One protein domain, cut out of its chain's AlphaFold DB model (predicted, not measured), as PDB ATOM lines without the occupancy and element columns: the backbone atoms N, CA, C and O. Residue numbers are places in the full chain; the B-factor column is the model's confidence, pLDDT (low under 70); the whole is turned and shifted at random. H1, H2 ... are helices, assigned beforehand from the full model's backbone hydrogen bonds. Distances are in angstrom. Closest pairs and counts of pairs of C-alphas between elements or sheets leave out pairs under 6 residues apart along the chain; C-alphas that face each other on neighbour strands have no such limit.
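Overview. This is residues 14 to 153 of the 153 residues of an uncharacterized protein of Arcobacter sp. LMG 29976 (UniProt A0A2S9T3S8). A long arm is joined to a head of helices: the longest helix, H9, makes the arm with H1 side by side with it, and in the head H3, H4, H6 and H7 pack round H5, with H8 on H3. H2 crosses close to where arm and head join, and the tail sticks out at the far end of the arm: residues 140 to 146, of which 144 to 146 belong to H10, and residues 148 to 153, of which 148 to 151 belong to H10, stand free. The printed part has 140 residues with ten named helices, H1 to H10 in order, and no named strand; the class is all helix, mostly crossed. The whole is loose, with a radius of gyration of the C-alphas of 20.0 A, and spans 66 by 31 by 23 A, the arm making much of the length.

Arrangement. H9, residues 121 to 141, touches H1, residues 14 to 24, with residues 129 to 136 alone, at a shallow tilt of 7 degrees, opposite ways; the closest C-alphas, of Tyr 15 and Leu 132, are 7.2 A apart. With residues 121 to 124 alone it touches H2, residues 26 to 34, about perpendicular at 83 degrees, closest at C-alphas 30 and 124, 7.4 A. H8, residues 110 to 118, meets H9 only through their link; it touches H2, closest at C-alphas 27 and 114, 6.6 A, and residues 46 to 50 of H3, residues 40 to 51, closest at C-alphas 50 and 116, 6.3 A. The hub, H5, residues 64 to 80, touches H3 at a steep tilt of 42 degrees, opposite ways, with C-alphas 40 and 77 closest at 6.3 A. It also touches H4, residues 55 to 60, with C-alphas 58 and 70 closest at 5.2 A. H5 and H6, residues 85 to 92, form a helical hairpin at a shallow tilt of 28 degrees, with C-alphas 78 and 85 closest at 7.1 A. H7, residues 96 to 102, touches H5, about perpendicular at 74 degrees, closest at C-alphas 75 and 102, 5.5 A. H10, residues 144 to 151, touches no helix. Every O i to N i+4 pair is within hydrogen-bond range in H1, H2, H3, H4, H6, H8 and H9; the counts are 12 of 13 in H5, 3 of 4 in H10 and 0 of 3 in H7, where 2 of 4 O i to N i+3 pairs are.

Along the chain. H9 is 30.0 A from first to last C-alpha, from (-109.583, 21.958, -21.381) to (-102.373, 41.249, -43.128). H5 is 24.5 A, H3 16.1 A and H1 15.5 A, H1 beginning at C-alpha 14, (-102.725, 25.021, -42.881).

Size, cuts and confidence. The C-alphas farthest apart, of Ser 63 and Ser 152, are 67.2 A apart. The printed part has no cut and no long link. Mean pLDDT of the printed part is 87.5; residues 105 to 107 and 141 to 153 are under 70.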
ATOM      1  N   LYS A  14    -103.771  25.179 -43.897       93.00
ATOM      2  CA  LYS A  14    -102.725  25.021 -42.881       93.00
ATOM      3  C   LYS A  14    -103.277  25.183 -41.462       93.00
ATOM      4  O   LYS A  14    -102.999  24.357 -40.599       93.00
ATOM      5  N   TYR A  15    -104.026  26.252 -41.194       92.88
ATOM      6  CA  TYR A  15    -104.533  26.518 -39.848       92.88
ATOM      7  C   TYR A  15    -105.739  25.644 -39.490       92.88
ATOM      8  O   TYR A  15    -105.889  25.272 -38.326       92.88
ATOM      9  N   GLN A  16    -106.539  25.236 -40.479       93.38
ATOM     10  CA  GLN A  16    -107.579  24.220 -40.295       93.38
ATOM     11  C   GLN A  16    -106.981  22.873 -39.862       93.38
ATOM     12  O   GLN A  16    -107.468  22.269 -38.907       93.38
ATOM     13  N   GLU A  17    -105.901  22.422 -40.508       95.12
ATOM     14  CA  GLU A  17    -105.183  21.198 -40.131       95.12
ATOM     15  C   GLU A  17    -104.541  21.313 -38.745       95.12
ATOM     16  O   GLU A  17    -104.690  20.408 -37.924       95.12
ATOM     17  N   LEU A  18    -103.883  22.439 -38.442       94.12
ATOM     18  CA  LEU A  18    -103.318  22.684 -37.110       94.12
ATOM     19  C   LEU A  18    -104.392  22.616 -36.020       94.12
ATOM     20  O   LEU A  18    -104.170  21.990 -34.985       94.12
ATOM     21  N   TRP A  19    -105.556  23.227 -36.252       95.19
ATOM     22  CA  TRP A  19    -106.660  23.190 -35.297       95.19
ATOM     23  C   TRP A  19    -107.264  21.795 -35.152       95.19
ATOM     24  O   TRP A  19    -107.540  21.358 -34.037       95.19
ATOM     25  N   LYS A  20    -107.422  21.064 -36.259       94.44
ATOM     26  CA  LYS A  20    -107.887  19.677 -36.229       94.44
ATOM     27  C   LYS A  20    -106.959  18.798 -35.382       94.44
ATOM     28  O   LYS A  20    -107.445  18.097 -34.500       94.44
ATOM     29  N   ASN A  21    -105.647  18.900 -35.588       94.12
ATOM     30  CA  ASN A  21    -104.659  18.152 -34.805       94.12
ATOM     31  C   ASN A  21    -104.694  18.551 -33.315       94.12
ATOM     32  O   ASN A  21    -104.559  17.701 -32.438       94.12
ATOM     33  N   GLU A  22    -104.923  19.834 -33.008       93.94
ATOM     34  CA  GLU A  22    -105.088  20.320 -31.630       93.94
ATOM     35  C   GLU A  22    -106.315  19.696 -30.934       93.94
ATOM     36  O   GLU A  22    -106.269  19.390 -29.741       93.94
ATOM     37  N   LEU A  23    -107.406  19.464 -31.673       93.81
ATOM     38  CA  LEU A  23    -108.616  18.806 -31.168       93.81
ATOM     39  C   LEU A  23    -108.471  17.283 -31.025       93.81
ATOM     40  O   LEU A  23    -108.987  16.714 -30.063       93.81
ATOM     41  N   GLU A  24    -107.789  16.619 -31.959       94.50
ATOM     42  CA  GLU A  24    -107.570  15.165 -31.909       94.50
ATOM     43  C   GLU A  24    -106.643  14.778 -30.744       94.50
ATOM     44  O   GLU A  24    -106.952  13.853 -29.990       94.50
ATOM     45  N   ASP A  25    -105.579  15.556 -30.515       94.38
ATOM     46  CA  ASP A  25    -104.549  15.273 -29.508       94.38
ATOM     47  C   ASP A  25    -104.623  16.183 -28.269       94.38
ATOM     48  O   ASP A  25    -103.637  16.322 -27.536       94.38
ATOM     49  N   THR A  26    -105.787  16.786 -27.984       94.44
ATOM     50  CA  THR A  26    -105.922  17.866 -26.983       94.44
ATOM     51  C   THR A  26    -105.248  17.546 -25.652       94.44
ATOM     52  O   THR A  26    -104.463  18.342 -25.151       94.44
ATOM     53  N   ILE A  27    -105.500  16.369 -25.074       93.81
ATOM     54  CA  ILE A  27    -104.937  16.011 -23.764       93.81
ATOM     55  C   ILE A  27    -103.413  15.846 -23.830       93.81
ATOM     56  O   ILE A  27    -102.718  16.284 -22.916       93.81
ATOM     57  N   SER A  28    -102.879  15.267 -24.909       92.94
ATOM     58  CA  SER A  28    -101.428  15.149 -25.099       92.94
ATOM     59  C   SER A  28    -100.781  16.527 -25.250       92.94
ATOM     60  O   SER A  28     -99.752  16.815 -24.634       92.94
ATOM     61  N   ASN A  29    -101.410  17.413 -26.020       95.19
ATOM     62  CA  ASN A  29    -100.911  18.763 -26.239       95.19
ATOM     63  C   ASN A  29    -101.000  19.617 -24.974       95.19
ATOM     64  O   ASN A  29    -100.066  20.362 -24.686       95.19
ATOM     65  N   MET A  30    -102.054  19.456 -24.170       95.50
ATOM     66  CA  MET A  30    -102.160  20.076 -22.850       95.50
ATOM     67  C   MET A  30    -101.030  19.625 -21.924       95.50
ATOM     68  O   MET A  30    -100.370  20.471 -21.327       95.50
ATOM     69  N   GLN A  31    -100.753  18.321 -21.836       93.75
ATOM     70  CA  GLN A  31     -99.650  17.812 -21.015       93.75
ATOM     71  C   GLN A  31     -98.309  18.432 -21.436       93.75
ATOM     72  O   GLN A  31     -97.575  18.958 -20.602       93.75
ATOM     73  N   LYS A  32     -98.020  18.476 -22.742       93.94
ATOM     74  CA  LYS A  32     -96.808  19.133 -23.264       93.94
ATOM     75  C   LYS A  32     -96.787  20.632 -22.962       93.94
ATOM     76  O   LYS A  32     -95.749  21.163 -22.577       93.94
ATOM     77  N   TYR A  33     -97.918  21.314 -23.139       93.88
ATOM     78  CA  TYR A  33     -98.034  22.758 -22.952       93.88
ATOM     79  C   TYR A  33     -97.811  23.170 -21.498       93.88
ATOM     80  O   TYR A  33     -97.076  24.119 -21.242       93.88
ATOM     81  N   TYR A  34     -98.414  22.453 -20.549       94.44
ATOM     82  CA  TYR A  34     -98.379  22.801 -19.129       94.44
ATOM     83  C   TYR A  34     -97.174  22.241 -18.369       94.44
ATOM     84  O   TYR A  34     -97.035  22.522 -17.177       94.44
ATOM     85  N   LYS A  35     -96.294  21.484 -19.032       94.19
ATOM     86  CA  LYS A  35     -95.058  20.970 -18.434       94.19
ATOM     87  C   LYS A  35     -94.244  22.109 -17.816       94.19
ATOM     88  O   LYS A  35     -93.877  23.056 -18.511       94.19
ATOM     89  N   ASN A  36     -93.977  22.013 -16.515       93.81
ATOM     90  CA  ASN A  36     -93.301  23.039 -15.714       93.81
ATOM     91  C   ASN A  36     -93.927  24.454 -15.781       93.81
ATOM     92  O   ASN A  36     -93.193  25.444 -15.815       93.81
ATOM     93  N   ARG A  37     -95.263  24.593 -15.843       94.69
ATOM     94  CA  ARG A  37     -95.929  25.913 -15.991       94.69
ATOM     95  C   ARG A  37     -96.976  26.263 -14.945       94.69
ATOM     96  O   ARG A  37     -97.368  27.426 -14.861       94.69
ATOM     97  N   ILE A  38     -97.458  25.307 -14.162       95.56
ATOM     98  CA  ILE A  38     -98.540  25.557 -13.206       95.56
ATOM     99  C   ILE A  38     -97.939  25.823 -11.819       95.56
ATOM    100  O   ILE A  38     -96.984  25.181 -11.395       95.56
ATOM    101  N   SER A  39     -98.474  26.775 -11.061       97.25
ATOM    102  CA  SER A  39     -98.025  26.942  -9.673       97.25
ATOM    103  C   SER A  39     -98.454  25.744  -8.823       97.25
ATOM    104  O   SER A  39     -99.493  25.133  -9.087       97.25
ATOM    105  N   LEU A  40     -97.712  25.441  -7.756       97.12
ATOM    106  CA  LEU A  40     -98.091  24.388  -6.805       97.12
ATOM    107  C   LEU A  40     -99.518  24.596  -6.279       97.12
ATOM    108  O   LEU A  40    -100.330  23.671  -6.267       97.12
ATOM    109  N   ASN A  41     -99.865  25.839  -5.937       96.38
ATOM    110  CA  ASN A  41    -101.213  26.191  -5.490       96.38
ATOM    111  C   ASN A  41    -102.264  26.007  -6.593       96.38
ATOM    112  O   ASN A  41    -103.393  25.611  -6.303       96.38
ATOM    113  N   GLY A  42    -101.907  26.276  -7.852       95.94
ATOM    114  CA  GLY A  42    -102.765  26.029  -9.007       95.94
ATOM    115  C   GLY A  42    -103.102  24.546  -9.147       95.94
ATOM    116  O   GLY A  42    -104.280  24.193  -9.189       95.94
ATOM    117  N   ILE A  43    -102.084  23.679  -9.114       96.38
ATOM    118  CA  ILE A  43    -102.264  22.223  -9.197       96.38
ATOM    119  C   ILE A  43    -103.123  21.724  -8.036       96.38
ATOM    120  O   ILE A  43    -104.127  21.060  -8.274       96.38
ATOM    121  N   LEU A  44    -102.805  22.093  -6.790       96.12
ATOM    122  CA  LEU A  44    -103.571  21.657  -5.615       96.12
ATOM    123  C   LEU A  44    -105.024  22.163  -5.620       96.12
ATOM    124  O   LEU A  44    -105.930  21.459  -5.167       96.12
ATOM    125  N   SER A  45    -105.268  23.367  -6.144       95.75
ATOM    126  CA  SER A  45    -106.615  23.926  -6.295       95.75
ATOM    127  C   SER A  45    -107.440  23.146  -7.319       95.75
ATOM    128  O   SER A  45    -108.573  22.759  -7.023       95.75
ATOM    129  N   ILE A  46    -106.871  22.855  -8.493       95.38
ATOM    130  CA  ILE A  46    -107.521  22.023  -9.518       95.38
ATOM    131  C   ILE A  46    -107.757  20.616  -8.964       95.38
ATOM    132  O   ILE A  46    -108.874  20.109  -9.029       95.38
ATOM    133  N   PHE A  47    -106.749  20.028  -8.319       95.50
ATOM    134  CA  PHE A  47    -106.829  18.699  -7.723       95.50
ATOM    135  C   PHE A  47    -107.985  18.583  -6.724       95.50
ATOM    136  O   PHE A  47    -108.762  17.630  -6.769       95.50
ATOM    137  N   LYS A  48    -108.161  19.595  -5.863       95.50
ATOM    138  CA  LYS A  48    -109.291  19.663  -4.930       95.50
ATOM    139  C   LYS A  48    -110.639  19.670  -5.641       95.50
ATOM    140  O   LYS A  48    -111.577  19.039  -5.159       95.50
ATOM    141  N   LYS A  49    -110.757  20.412  -6.743       95.88
ATOM    142  CA  LYS A  49    -112.008  20.523  -7.502       95.88
ATOM    143  C   LYS A  49    -112.336  19.238  -8.257       95.88
ATOM    144  O   LYS A  49    -113.502  18.871  -8.301       95.88
ATOM    145  N   VAL A  50    -111.320  18.569  -8.799       95.75
ATOM    146  CA  VAL A  50    -111.468  17.357  -9.616       95.75
ATOM    147  C   VAL A  50    -111.692  16.112  -8.760       95.75
ATOM    148  O   VAL A  50    -112.620  15.353  -9.008       95.75
ATOM    149  N   PHE A  51    -110.872  15.908  -7.728       93.75
ATOM    150  CA  PHE A  51    -110.888  14.682  -6.918       93.75
ATOM    151  C   PHE A  51    -111.607  14.849  -5.575       93.75
ATOM    152  O   PHE A  51    -111.550  13.963  -4.722       93.75
ATOM    153  N   HIS A  52    -112.255  16.000  -5.360       93.12
ATOM    154  CA  HIS A  52    -113.027  16.322  -4.155       93.12
ATOM    155  C   HIS A  52    -112.271  16.059  -2.840       93.12
ATOM    156  O   HIS A  52    -112.846  15.643  -1.833       93.12
ATOM    157  N   ILE A  53    -110.962  16.319  -2.837       91.38
ATOM    158  CA  ILE A  53    -110.078  16.097  -1.692       91.38
ATOM    159  C   ILE A  53    -109.319  17.368  -1.342       91.38
ATOM    160  O   ILE A  53    -108.762  18.051  -2.195       91.38
ATOM    161  N   THR A  54    -109.297  17.717  -0.059       90.25
ATOM    162  CA  THR A  54    -108.577  18.918   0.365       90.25
ATOM    163  C   THR A  54    -107.067  18.666   0.393       90.25
ATOM    164  O   THR A  54    -106.649  17.572   0.783       90.25
ATOM    165  N   PRO A  55    -106.229  19.664   0.050       87.56
ATOM    166  CA  PRO A  55    -104.779  19.503   0.101       87.56
ATOM    167  C   PRO A  55    -104.265  19.083   1.480       87.56
ATOM    168  O   PRO A  55    -103.347  18.280   1.569       87.56
ATOM    169  N   ILE A  56    -104.898  19.544   2.567       88.88
ATOM    170  CA  ILE A  56    -104.522  19.126   3.923       88.88
ATOM    171  C   ILE A  56    -104.724  17.619   4.135       88.88
ATOM    172  O   ILE A  56    -103.861  16.978   4.723       88.88
ATOM    173  N   THR A  57    -105.790  17.024   3.585       88.81
ATOM    174  CA  THR A  57    -106.019  15.572   3.649       88.81
ATOM    175  C   THR A  57    -104.935  14.795   2.908       88.81
ATOM    176  O   THR A  57    -104.505  13.757   3.397       88.81
ATOM    177  N   LEU A  58    -104.444  15.299   1.770       87.69
ATOM    178  CA  LEU A  58    -103.326  14.667   1.053       87.69
ATOM    179  C   LEU A  58    -102.040  14.653   1.888       87.69
ATOM    180  O   LEU A  58    -101.225  13.743   1.740       87.69
ATOM    181  N   LYS A  59    -101.864  15.647   2.768       85.94
ATOM    182  CA  LYS A  59    -100.691  15.789   3.638       85.94
ATOM    183  C   LYS A  59    -100.762  14.907   4.882       85.94
ATOM    184  O   LYS A  59     -99.741  14.331   5.246       85.94
ATOM    185  N   SER A  60    -101.927  14.805   5.522       84.25
ATOM    186  CA  SER A  60    -102.065  14.194   6.850       84.25
ATOM    187  C   SER A  60    -102.666  12.786   6.871       84.25
ATOM    188  O   SER A  60    -102.381  12.031   7.798       84.25
ATOM    189  N   ASP A  61    -103.478  12.404   5.880       80.75
ATOM    190  CA  ASP A  61    -104.164  11.106   5.857       80.75
ATOM    191  C   ASP A  61    -103.439  10.122   4.928       80.75
ATOM    192  O   ASP A  61    -103.463  10.247   3.703       80.75
ATOM    193  N   LEU A  62    -102.788   9.124   5.533       78.06
ATOM    194  CA  LEU A  62    -102.016   8.089   4.840       78.06
ATOM    195  C   LEU A  62    -102.769   6.755   4.717       78.06
ATOM    196  O   LEU A  62    -102.130   5.710   4.539       78.06
ATOM    197  N   SER A  63    -104.101   6.754   4.810       81.62
ATOM    198  CA  SER A  63    -104.912   5.578   4.468       81.62
ATOM    199  C   SER A  63    -104.709   5.169   2.998       81.62
ATOM    200  O   SER A  63    -104.368   5.992   2.148       81.62
ATOM    201  N   LEU A  64    -104.894   3.883   2.674       70.88
ATOM    202  CA  LEU A  64    -104.570   3.306   1.354       70.88
ATOM    203  C   LEU A  64    -105.161   4.097   0.172       70.88
ATOM    204  O   LEU A  64    -104.429   4.464  -0.745       70.88
ATOM    205  N   ASN A  65    -106.448   4.446   0.232       72.56
ATOM    206  CA  ASN A  65    -107.111   5.222  -0.826       72.56
ATOM    207  C   ASN A  65    -106.542   6.645  -0.960       72.56
ATOM    208  O   ASN A  65    -106.540   7.226  -2.043       72.56
ATOM    209  N   LYS A  66    -106.043   7.219   0.137       83.12
ATOM    210  CA  LYS A  66    -105.463   8.565   0.159       83.12
ATOM    211  C   LYS A  66    -104.010   8.566  -0.300       83.12
ATOM    212  O   LYS A  66    -103.599   9.530  -0.939       83.12
ATOM    213  N   ARG A  67    -103.267   7.470  -0.099       85.56
ATOM    214  CA  ARG A  67    -101.919   7.290  -0.670       85.56
ATOM    215  C   ARG A  67    -101.933   7.329  -2.192       85.56
ATOM    216  O   ARG A  67    -101.055   7.961  -2.769       85.56
ATOM    217  N   TYR A  68    -102.934   6.719  -2.828       88.94
ATOM    218  CA  TYR A  68    -103.098   6.775  -4.283       88.94
ATOM    219  C   TYR A  68    -103.223   8.222  -4.784       88.94
ATOM    220  O   TYR A  68    -102.417   8.678  -5.591       88.94
ATOM    221  N   LEU A  69    -104.173   8.984  -4.230       91.00
ATOM    222  CA  LEU A  69    -104.393  10.382  -4.615       91.00
ATOM    223  C   LEU A  69    -103.221  11.294  -4.229       91.00
ATOM    224  O   LEU A  69    -102.901  12.222  -4.965       91.00
ATOM    225  N   ARG A  70    -102.552  11.024  -3.103       92.19
ATOM    226  CA  ARG A  70    -101.323  11.727  -2.709       92.19
ATOM    227  C   ARG A  70    -100.216  11.510  -3.736       92.19
ATOM    228  O   ARG A  70     -99.577  12.473  -4.138       92.19
ATOM    229  N   THR A  71    -100.026  10.269  -4.174       92.00
ATOM    230  CA  THR A  71     -99.030   9.897  -5.187       92.00
ATOM    231  C   THR A  71     -99.311  10.630  -6.497       92.00
ATOM    232  O   THR A  71     -98.414  11.274  -7.033       92.00
ATOM    233  N   LEU A  72    -100.568  10.625  -6.958       93.12
ATOM    234  CA  LEU A  72    -100.977  11.376  -8.145       93.12
ATOM    235  C   LEU A  72    -100.713  12.881  -8.001       93.12
ATOM    236  O   LEU A  72    -100.186  13.501  -8.919       93.12
ATOM    237  N   ALA A  73    -101.075  13.478  -6.865       94.56
ATOM    238  CA  ALA A  73    -100.878  14.906  -6.638       94.56
ATOM    239  C   ALA A  73     -99.390  15.289  -6.673       94.56
ATOM    240  O   ALA A  73     -99.039  16.288  -7.297       94.56
ATOM    241  N   ILE A  74     -98.523  14.490  -6.043       94.75
ATOM    242  CA  ILE A  74     -97.072  14.715  -6.065       94.75
ATOM    243  C   ILE A  74     -96.523  14.538  -7.484       94.75
ATOM    244  O   ILE A  74     -95.762  15.388  -7.933       94.75
ATOM    245  N   TYR A  75     -96.953  13.506  -8.215       94.38
ATOM    246  CA  TYR A  75     -96.580  13.318  -9.620       94.38
ATOM    247  C   TYR A  75     -96.947  14.541 -10.477       94.38
ATOM    248  O   TYR A  75     -96.100  15.083 -11.181       94.38
ATOM    249  N   LEU A  76     -98.190  15.028 -10.373       94.81
ATOM    250  CA  LEU A  76     -98.637  16.205 -11.124       94.81
ATOM    251  C   LEU A  76     -97.810  17.450 -10.776       94.81
ATOM    252  O   LEU A  76     -97.507  18.246 -11.662       94.81
ATOM    253  N   LEU A  77     -97.439  17.620  -9.505       95.88
ATOM    254  CA  LEU A  77     -96.576  18.715  -9.065       95.88
ATOM    255  C   LEU A  77     -95.165  18.601  -9.641       95.88
ATOM    256  O   LEU A  77     -94.643  19.595 -10.127       95.88
ATOM    257  N   LEU A  78     -94.569  17.412  -9.619       94.62
ATOM    258  CA  LEU A  78     -93.231  17.190 -10.163       94.62
ATOM    259  C   LEU A  78     -93.168  17.404 -11.682       94.62
ATOM    260  O   LEU A  78     -92.165  17.910 -12.172       94.62
ATOM    261  N   GLU A  79     -94.221  17.035 -12.413       93.69
ATOM    262  CA  GLU A  79     -94.223  17.076 -13.880       93.69
ATOM    263  C   GLU A  79     -94.703  18.421 -14.453       93.69
ATOM    264  O   GLU A  79     -94.217  18.892 -15.484       93.69
ATOM    265  N   TYR A  80     -95.683  19.055 -13.806       95.38
ATOM    266  CA  TYR A  80     -96.365  20.230 -14.358       95.38
ATOM    267  C   TYR A  80     -96.133  21.505 -13.554       95.38
ATOM    268  O   TYR A  80     -96.510  22.583 -14.028       95.38
ATOM    269  N   SER A  81     -95.518  21.430 -12.367       97.00
ATOM    270  CA  SER A  81     -95.232  22.635 -11.599       97.00
ATOM    271  C   SER A  81     -93.947  23.327 -12.031       97.00
ATOM    272  O   SER A  81     -92.965  22.672 -12.345       97.00
ATOM    273  N   PHE A  82     -93.924  24.661 -12.001       96.62
ATOM    274  CA  PHE A  82     -92.671  25.416 -12.128       96.62
ATOM    275  C   PHE A  82     -91.857  25.475 -10.819       96.62
ATOM    276  O   PHE A  82     -90.815  26.123 -10.774       96.62
ATOM    277  N   GLU A  83     -92.364  24.893  -9.732       97.06
ATOM    278  CA  GLU A  83     -91.768  24.989  -8.399       97.06
ATOM    279  C   GLU A  83     -90.633  23.976  -8.210       97.06
ATOM    280  O   GLU A  83     -90.686  22.855  -8.713       97.06
ATOM    281  N   GLU A  84     -89.620  24.355  -7.430       95.12
ATOM    282  CA  GLU A  84     -88.490  23.479  -7.114       95.12
ATOM    283  C   GLU A  84     -88.916  22.275  -6.255       95.12
ATOM    284  O   GLU A  84     -89.852  22.349  -5.443       95.12
ATOM    285  N   LYS A  85     -88.187  21.157  -6.391       93.62
ATOM    286  CA  LYS A  85     -88.469  19.907  -5.664       93.62
ATOM    287  C   LYS A  85     -88.472  20.121  -4.154       93.62
ATOM    288  O   LYS A  85     -89.296  19.540  -3.456       93.62
ATOM    289  N   GLU A  86     -87.606  20.987  -3.650       95.62
ATOM    290  CA  GLU A  86     -87.480  21.359  -2.243       95.62
ATOM    291  C   GLU A  86     -88.786  21.942  -1.701       95.62
ATOM    292  O   GLU A  86     -89.234  21.583  -0.609       95.62
ATOM    293  N   LYS A  87     -89.442  22.799  -2.487       96.44
ATOM    294  CA  LYS A  87     -90.715  23.415  -2.107       96.44
ATOM    295  C   LYS A  87     -91.854  22.402  -2.120       96.44
ATOM    296  O   LYS A  87     -92.686  22.411  -1.213       96.44
ATOM    297  N   ILE A  88     -91.870  21.502  -3.103       95.62
ATOM    298  CA  ILE A  88     -92.832  20.391  -3.162       95.62
ATOM    299  C   ILE A  88     -92.628  19.451  -1.964       95.62
ATOM    300  O   ILE A  88     -93.589  19.091  -1.287       95.62
ATOM    301  N   ALA A  89     -91.383  19.097  -1.644       94.88
ATOM    302  CA  ALA A  89     -91.049  18.237  -0.512       94.88
ATOM    303  C   ALA A  89     -91.507  18.858   0.812       94.88
ATOM    304  O   ALA A  89     -92.150  18.195   1.627       94.88
ATOM    305  N   HIS A  90     -91.248  20.157   0.989       94.88
ATOM    306  CA  HIS A  90     -91.687  20.910   2.158       94.88
ATOM    307  C   HIS A  90     -93.216  20.913   2.304       94.88
ATOM    308  O   HIS A  90     -93.728  20.648   3.391       94.88
ATOM    309  N   GLU A  91     -93.950  21.133   1.209       94.62
ATOM    310  CA  GLU A  91     -95.420  21.135   1.196       94.62
ATOM    311  C   GLU A  91     -96.021  19.808   1.692       94.62
ATOM    312  O   GLU A  91     -97.070  19.801   2.347       94.62
ATOM    313  N   PHE A  92     -95.342  18.690   1.422       92.38
ATOM    314  CA  PHE A  92     -95.757  17.345   1.825       92.38
ATOM    315  C   PHE A  92     -95.067  16.822   3.092       92.38
ATOM    316  O   PHE A  92     -95.375  15.702   3.508       92.38
ATOM    317  N   GLN A  93     -94.205  17.631   3.722       90.88
ATOM    318  CA  GLN A  93     -93.404  17.267   4.900       90.88
ATOM    319  C   GLN A  93     -92.533  16.023   4.654       90.88
ATOM    320  O   GLN A  93     -92.474  15.115   5.481       90.88
ATOM    321  N   MET A  94     -91.889  15.970   3.488       91.00
ATOM    322  CA  MET A  94     -91.051  14.858   3.032       91.00
ATOM    323  C   MET A  94     -89.614  15.317   2.781       91.00
ATOM    324  O   MET A  94     -89.345  16.512   2.643       91.00
ATOM    325  N   ASN A  95     -88.683  14.367   2.690       92.44
ATOM    326  CA  ASN A  95     -87.333  14.664   2.219       92.44
ATOM    327  C   ASN A  95     -87.350  14.822   0.681       92.44
ATOM    328  O   ASN A  95     -87.955  13.983   0.013       92.44
ATOM    329  N   PRO A  96     -86.676  15.826   0.083       92.69
ATOM    330  CA  PRO A  96     -86.595  15.963  -1.376       92.69
ATOM    331  C   PRO A  96     -86.138  14.690  -2.102       92.69
ATOM    332  O   PRO A  96     -86.642  14.380  -3.179       92.69
ATOM    333  N   ASN A  97     -85.254  13.897  -1.490       92.19
ATOM    334  CA  ASN A  97     -84.777  12.636  -2.064       92.19
ATOM    335  C   ASN A  97     -85.871  11.559  -2.141       92.19
ATOM    336  O   ASN A  97     -85.820  10.688  -3.005       92.19
ATOM    337  N   GLU A  98     -86.881  11.619  -1.270       90.12
ATOM    338  CA  GLU A  98     -88.031  10.710  -1.313       90.12
ATOM    339  C   GLU A  98     -88.966  11.031  -2.479       90.12
ATOM    340  O   GLU A  98     -89.827  10.212  -2.798       90.12
ATOM    341  N   LEU A  99     -88.824  12.194  -3.130       90.81
ATOM    342  CA  LEU A  99     -89.679  12.559  -4.256       90.81
ATOM    343  C   LEU A  99     -89.397  11.737  -5.518       90.81
ATOM    344  O   LEU A  99     -90.296  11.561  -6.334       90.81
ATOM    345  N   VAL A 100     -88.196  11.164  -5.633       87.56
ATOM    346  CA  VAL A 100     -87.777  10.345  -6.783       87.56
ATOM    347  C   VAL A 100     -88.716   9.156  -7.008       87.56
ATOM    348  O   VAL A 100     -88.961   8.771  -8.145       87.56
ATOM    349  N   GLN A 101     -89.313   8.604  -5.944       86.94
ATOM    350  CA  GLN A 101     -90.262   7.487  -6.058       86.94
ATOM    351  C   GLN A 101     -91.577   7.861  -6.770       86.94
ATOM    352  O   GLN A 101     -92.347   6.972  -7.128       86.94
ATOM    353  N   PHE A 102     -91.855   9.160  -6.928       88.06
ATOM    354  CA  PHE A 102     -93.047   9.675  -7.601       88.06
ATOM    355  C   PHE A 102     -92.783  10.097  -9.048       88.06
ATOM    356  O   PHE A 102     -93.718  10.475  -9.753       88.06
ATOM    357  N   GLU A 103     -91.531  10.036  -9.500       80.25
ATOM    358  CA  GLU A 103     -91.155  10.318 -10.882       80.25
ATOM    359  C   GLU A 103     -91.467   9.100 -11.768       80.25
ATOM    360  O   GLU A 103     -91.282   7.955 -11.358       80.25
ATOM    361  N   ASN A 104     -91.919   9.341 -13.004       72.31
ATOM    362  CA  ASN A 104     -92.139   8.306 -14.029       72.31
ATOM    363  C   ASN A 104     -93.166   7.207 -13.666       72.31
ATOM    364  O   ASN A 104     -92.954   6.028 -13.960       72.31
ATOM    365  N   ILE A 105     -94.301   7.563 -13.048       68.00
ATOM    366  CA  ILE A 105     -95.375   6.593 -12.774       68.00
ATOM    367  C   ILE A 105     -96.293   6.467 -13.999       68.00
ATOM    368  O   ILE A 105     -97.274   7.192 -14.138       68.00
ATOM    369  N   ASP A 106     -95.959   5.538 -14.894       60.16
ATOM    370  CA  ASP A 106     -96.372   5.638 -16.304       60.16
ATOM    371  C   ASP A 106     -97.725   4.982 -16.674       60.16
ATOM    372  O   ASP A 106     -98.253   5.230 -17.751       60.16
ATOM    373  N   VAL A 107     -98.358   4.158 -15.820       58.94
ATOM    374  CA  VAL A 107     -99.565   3.398 -16.262       58.94
ATOM    375  C   VAL A 107    -100.774   3.499 -15.332       58.94
ATOM    376  O   VAL A 107    -101.913   3.491 -15.798       58.94
ATOM    377  N   GLY A 108    -100.572   3.647 -14.021       74.12
ATOM    378  CA  GLY A 108    -101.679   3.626 -13.055       74.12
ATOM    379  C   GLY A 108    -102.613   4.840 -13.120       74.12
ATOM    380  O   GLY A 108    -103.772   4.730 -12.741       74.12
ATOM    381  N   PHE A 109    -102.129   5.978 -13.623       85.38
ATOM    382  CA  PHE A 109    -102.796   7.273 -13.469       85.38
ATOM    383  C   PHE A 109    -103.367   7.868 -14.759       85.38
ATOM    384  O   PHE A 109    -103.911   8.970 -14.716       85.38
ATOM    385  N   ALA A 110    -103.275   7.186 -15.903       88.50
ATOM    386  CA  ALA A 110    -103.625   7.770 -17.203       88.50
ATOM    387  C   ALA A 110    -105.038   8.394 -17.232       88.50
ATOM    388  O   ALA A 110    -105.224   9.517 -17.708       88.50
ATOM    389  N   ASN A 111    -106.027   7.703 -16.655       91.94
ATOM    390  CA  ASN A 111    -107.404   8.196 -16.578       91.94
ATOM    391  C   ASN A 111    -107.554   9.400 -15.640       91.94
ATOM    392  O   ASN A 111    -108.284  10.341 -15.956       91.94
ATOM    393  N   ASP A 112    -106.856   9.406 -14.507       93.38
ATOM    394  CA  ASP A 112    -106.937  10.504 -13.547       93.38
ATOM    395  C   ASP A 112    -106.190  11.742 -14.045       93.38
ATOM    396  O   ASP A 112    -106.687  12.856 -13.902       93.38
ATOM    397  N   ILE A 113    -105.050  11.565 -14.718       93.12
ATOM    398  CA  ILE A 113    -104.342  12.645 -15.415       93.12
ATOM    399  C   ILE A 113    -105.263  13.246 -16.479       93.12
ATOM    400  O   ILE A 113    -105.438  14.462 -16.524       93.12
ATOM    401  N   LYS A 114    -105.921  12.413 -17.297       93.88
ATOM    402  CA  LYS A 114    -106.916  12.896 -18.262       93.88
ATOM    403  C   LYS A 114    -108.019  13.697 -17.569       93.88
ATOM    404  O   LYS A 114    -108.326  14.799 -18.009       93.88
ATOM    405  N   THR A 115    -108.576  13.179 -16.477       95.06
ATOM    406  CA  THR A 115    -109.634  13.853 -15.707       95.06
ATOM    407  C   THR A 115    -109.159  15.198 -15.150       95.06
ATOM    408  O   THR A 115    -109.892  16.183 -15.202       95.06
ATOM    409  N   PHE A 116    -107.914  15.269 -14.674       95.88
ATOM    410  CA  PHE A 116    -107.294  16.506 -14.210       95.88
ATOM    411  C   PHE A 116    -107.227  17.563 -15.321       95.88
ATOM    412  O   PHE A 116    -107.651  18.694 -15.095       95.88
ATOM    413  N   PHE A 117    -106.750  17.202 -16.516       95.75
ATOM    414  CA  PHE A 117    -106.647  18.134 -17.646       95.75
ATOM    415  C   PHE A 117    -108.010  18.516 -18.238       95.75
ATOM    416  O   PHE A 117    -108.218  19.676 -18.592       95.75
ATOM    417  N   GLU A 118    -108.977  17.597 -18.285       95.62
ATOM    418  CA  GLU A 118    -110.334  17.897 -18.768       95.62
ATOM    419  C   GLU A 118    -110.991  19.056 -17.990       95.62
ATOM    420  O   GLU A 118    -111.748  19.825 -18.577       95.62
ATOM    421  N   TYR A 119    -110.634  19.269 -16.714       94.50
ATOM    422  CA  TYR A 119    -111.152  20.386 -15.908       94.50
ATOM    423  C   TYR A 119    -110.921  21.770 -16.535       94.50
ATOM    424  O   TYR A 119    -111.774  22.647 -16.408       94.50
ATOM    425  N   PHE A 120    -109.782  21.977 -17.198       90.81
ATOM    426  CA  PHE A 120    -109.384  23.272 -17.768       90.81
ATOM    427  C   PHE A 120    -109.141  23.198 -19.281       90.81
ATOM    428  O   PHE A 120    -108.521  24.083 -19.873       90.81
ATOM    429  N   LYS A 121    -109.668  22.155 -19.932       94.56
ATOM    430  CA  LYS A 121    -109.583  21.958 -21.381       94.56
ATOM    431  C   LYS A 121    -110.192  23.105 -22.175       94.56
ATOM    432  O   LYS A 121    -109.612  23.527 -23.168       94.56
ATOM    433  N   ASN A 122    -111.345  23.613 -21.749       92.44
ATOM    434  CA  ASN A 122    -112.009  24.700 -22.467       92.44
ATOM    435  C   ASN A 122    -111.162  25.975 -22.447       92.44
ATOM    436  O   ASN A 122    -110.948  26.567 -23.499       92.44
ATOM    437  N   ASP A 123    -110.621  26.344 -21.285       91.94
ATOM    438  CA  ASP A 123    -109.747  27.513 -21.151       91.94
ATOM    439  C   ASP A 123    -108.513  27.380 -22.055       91.94
ATOM    440  O   ASP A 123    -108.181  28.300 -22.804       91.94
ATOM    441  N   TYR A 124    -107.898  26.192 -22.057       94.06
ATOM    442  CA  TYR A 124    -106.792  25.863 -22.950       94.06
ATOM    443  C   TYR A 124    -107.168  26.017 -24.430       94.06
ATOM    444  O   TYR A 124    -106.474  26.705 -25.177       94.06
ATOM    445  N   LEU A 125    -108.270  25.405 -24.873       94.12
ATOM    446  CA  LEU A 125    -108.691  25.440 -26.275       94.12
ATOM    447  C   LEU A 125    -109.021  26.862 -26.741       94.12
ATOM    448  O   LEU A 125    -108.665  27.226 -27.862       94.12
ATOM    449  N   ILE A 126    -109.636  27.682 -25.886       92.44
ATOM    450  CA  ILE A 126    -109.918  29.094 -26.177       92.44
ATOM    451  C   ILE A 126    -108.615  29.870 -26.386       92.44
ATOM    452  O   ILE A 126    -108.480  30.610 -27.365       92.44
ATOM    453  N   GLU A 127    -107.638  29.691 -25.496       91.62
ATOM    454  CA  GLU A 127    -106.328  30.336 -25.600       91.62
ATOM    455  C   GLU A 127    -105.592  29.901 -26.876       91.62
ATOM    456  O   GLU A 127    -105.119  30.741 -27.647       91.62
ATOM    457  N   ARG A 128    -105.542  28.592 -27.148       93.38
ATOM    458  CA  ARG A 128    -104.886  28.031 -28.338       93.38
ATOM    459  C   ARG A 128    -105.533  28.511 -29.627       93.38
ATOM    460  O   ARG A 128    -104.816  28.970 -30.516       93.38
ATOM    461  N   LYS A 129    -106.866  28.466 -29.713       93.19
ATOM    462  CA  LYS A 129    -107.612  28.958 -30.875       93.19
ATOM    463  C   LYS A 129    -107.337  30.436 -31.115       93.19
ATOM    464  O   LYS A 129    -107.042  30.819 -32.240       93.19
ATOM    465  N   SER A 130    -107.343  31.243 -30.054       91.75
ATOM    466  CA  SER A 130    -107.060  32.678 -30.146       91.75
ATOM    467  C   SER A 130    -105.655  32.973 -30.656       91.75
ATOM    468  O   SER A 130    -105.484  33.836 -31.510       91.75
ATOM    469  N   ASN A 131    -104.653  32.236 -30.175       91.25
ATOM    470  CA  ASN A 131    -103.277  32.397 -30.638       91.25
ATOM    471  C   ASN A 131    -103.133  32.004 -32.113       91.25
ATOM    472  O   ASN A 131    -102.530  32.741 -32.889       91.25
ATOM    473  N   LEU A 132    -103.710  30.870 -32.522       92.50
ATOM    474  CA  LEU A 132    -103.692  30.438 -33.921       92.50
ATOM    475  C   LEU A 132    -104.406  31.442 -34.835       92.50
ATOM    476  O   LEU A 132    -103.868  31.781 -35.884       92.50
ATOM    477  N   ALA A 133    -105.573  31.943 -34.422       91.81
ATOM    478  CA  ALA A 133    -106.345  32.927 -35.176       91.81
ATOM    479  C   ALA A 133    -105.563  34.231 -35.359       91.81
ATOM    480  O   ALA A 133    -105.421  34.726 -36.474       91.81
ATOM    481  N   PHE A 134    -104.964  34.734 -34.279       90.06
ATOM    482  CA  PHE A 134    -104.107  35.913 -34.322       90.06
ATOM    483  C   PHE A 134    -102.907  35.727 -35.263       90.06
ATOM    484  O   PHE A 134    -102.583  36.617 -36.048       90.06
ATOM    485  N   HIS A 135    -102.265  34.555 -35.230       89.88
ATOM    486  CA  HIS A 135    -101.173  34.247 -36.150       89.88
ATOM    487  C   HIS A 135    -101.629  34.202 -37.616       89.88
ATOM    488  O   HIS A 135    -100.913  34.717 -38.473       89.88
ATOM    489  N   GLU A 136    -102.790  33.611 -37.916       91.00
ATOM    490  CA  GLU A 136    -103.337  33.600 -39.279       91.00
ATOM    491  C   GLU A 136    -103.663  35.020 -39.763       91.00
ATOM    492  O   GLU A 136    -103.339  35.375 -40.899       91.00
ATOM    493  N   GLU A 137    -104.243  35.860 -38.904       87.50
ATOM    494  CA  GLU A 137    -104.559  37.248 -39.244       87.50
ATOM    495  C   GLU A 137    -103.317  38.096 -39.495       87.50
ATOM    496  O   GLU A 137    -103.293  38.838 -40.474       87.50
ATOM    497  N   ILE A 138    -102.270  37.981 -38.669       85.19
ATOM    498  CA  ILE A 138    -101.008  38.693 -38.922       85.19
ATOM    499  C   ILE A 138    -100.441  38.292 -40.280       85.19
ATOM    500  O   ILE A 138    -100.107  39.162 -41.076       85.19
ATOM    501  N   LEU A 139    -100.345  36.989 -40.559       80.12
ATOM    502  CA  LEU A 139     -99.786  36.510 -41.823       80.12
ATOM    503  C   LEU A 139    -100.627  36.931 -43.030       80.12
ATOM    504  O   LEU A 139    -100.069  37.186 -44.089       80.12
ATOM    505  N   SER A 140    -101.945  37.037 -42.867       71.06
ATOM    506  CA  SER A 140    -102.849  37.501 -43.926       71.06
ATOM    507  C   SER A 140    -102.786  39.017 -44.147       71.06
ATOM    508  O   SER A 140    -103.070  39.484 -45.246       71.06
ATOM    509  N   ASN A 141    -102.436  39.784 -43.107       66.75
ATOM    510  CA  ASN A 141    -102.373  41.249 -43.128       66.75
ATOM    511  C   ASN A 141    -100.961  41.801 -43.386       66.75
ATOM    512  O   ASN A 141    -100.806  43.007 -43.583       66.75
ATOM    513  N   LEU A 142     -99.933  40.949 -43.379       62.56
ATOM    514  CA  LEU A 142     -98.603  41.291 -43.872       62.56
ATOM    515  C   LEU A 142     -98.680  41.422 -45.400       62.56
ATOM    516  O   LEU A 142     -98.552  40.444 -46.128       62.56
ATOM    517  N   THR A 143     -98.922  42.640 -45.881       59.41
ATOM    518  CA  THR A 143     -98.708  43.012 -47.282       59.41
ATOM    519  C   THR A 143     -97.226  42.863 -47.646       59.41
ATOM    520  O   THR A 143     -96.356  43.000 -46.778       59.41
ATOM    521  N   ASP A 144     -96.936  42.625 -48.931       57.53
ATOM    522  CA  ASP A 144     -95.573  42.455 -49.471       57.53
ATOM    523  C   ASP A 144     -94.590  43.550 -48.991       57.53
ATOM    524  O   ASP A 144     -93.418  43.273 -48.745       57.53
ATOM    525  N   GLU A 145     -95.077  44.769 -48.719       55.09
ATOM    526  CA  GLU A 145     -94.286  45.890 -48.184       55.09
ATOM    527  C   GLU A 145     -93.638  45.644 -46.807       55.09
ATOM    528  O   GLU A 145     -92.573  46.198 -46.521       55.09
ATOM    529  N   VAL A 146     -94.253  44.849 -45.922       57.81
ATOM    530  CA  VAL A 146     -93.666  44.539 -44.601       57.81
ATOM    531  C   VAL A 146     -92.689  43.366 -44.704       57.81
ATOM    532  O   VAL A 146     -91.676  43.345 -44.003       57.81
ATOM    533  N   LEU A 147     -92.958  42.427 -45.613       53.56
ATOM    534  CA  LEU A 147     -92.085  41.295 -45.923       53.56
ATOM    535  C   LEU A 147     -90.760  41.757 -46.551       53.56
ATOM    536  O   LEU A 147     -89.700  41.327 -46.097       53.56
ATOM    537  N   ASP A 148     -90.806  42.706 -47.491       53.75
ATOM    538  CA  ASP A 148     -89.607  43.294 -48.106       53.75
ATOM    539  C   ASP A 148     -88.721  44.015 -47.082       53.75
ATOM    540  O   ASP A 148     -87.499  43.882 -47.114       53.75
ATOM    541  N   LYS A 149     -89.315  44.714 -46.107       54.25
ATOM    542  CA  LYS A 149     -88.568  45.433 -45.059       54.25
ATOM    543  C   LYS A 149     -87.860  44.505 -44.068       54.25
ATOM    544  O   LYS A 149     -86.814  44.865 -43.532       54.25
ATOM    545  N   ILE A 150     -88.433  43.330 -43.806       53.81
ATOM    546  CA  ILE A 150     -87.846  42.315 -42.917       53.81
ATOM    547  C   ILE A 150     -86.728  41.543 -43.634       53.81
ATOM    548  O   ILE A 150     -85.748  41.185 -42.994       53.81
ATOM    549  N   LEU A 151     -86.848  41.313 -44.945       47.25
ATOM    550  CA  LEU A 151     -85.853  40.583 -45.741       47.25
ATOM    551  C   LEU A 151     -84.693  41.459 -46.251       47.25
ATOM    552  O   LEU A 151     -83.667  40.923 -46.665       47.25
ATOM    553  N   SER A 152     -84.834  42.788 -46.221       48.19
ATOM    554  CA  SER A 152     -83.785  43.746 -46.603       48.19
ATOM    555  C   SER A 152     -82.868  44.193 -45.452       48.19
ATOM    556  O   SER A 152     -82.077  45.118 -45.648       48.19
ATOM    557  N   THR A 153     -82.995  43.600 -44.259       43.75
ATOM    558  CA  THR A 153     -82.167  43.900 -43.073       43.75
ATOM    559  C   THR A 153     -81.375  42.669 -42.660       43.75
ATOM    560  O   THR A 153     -80.186  42.833 -42.310       43.75
TER     561      THR A 153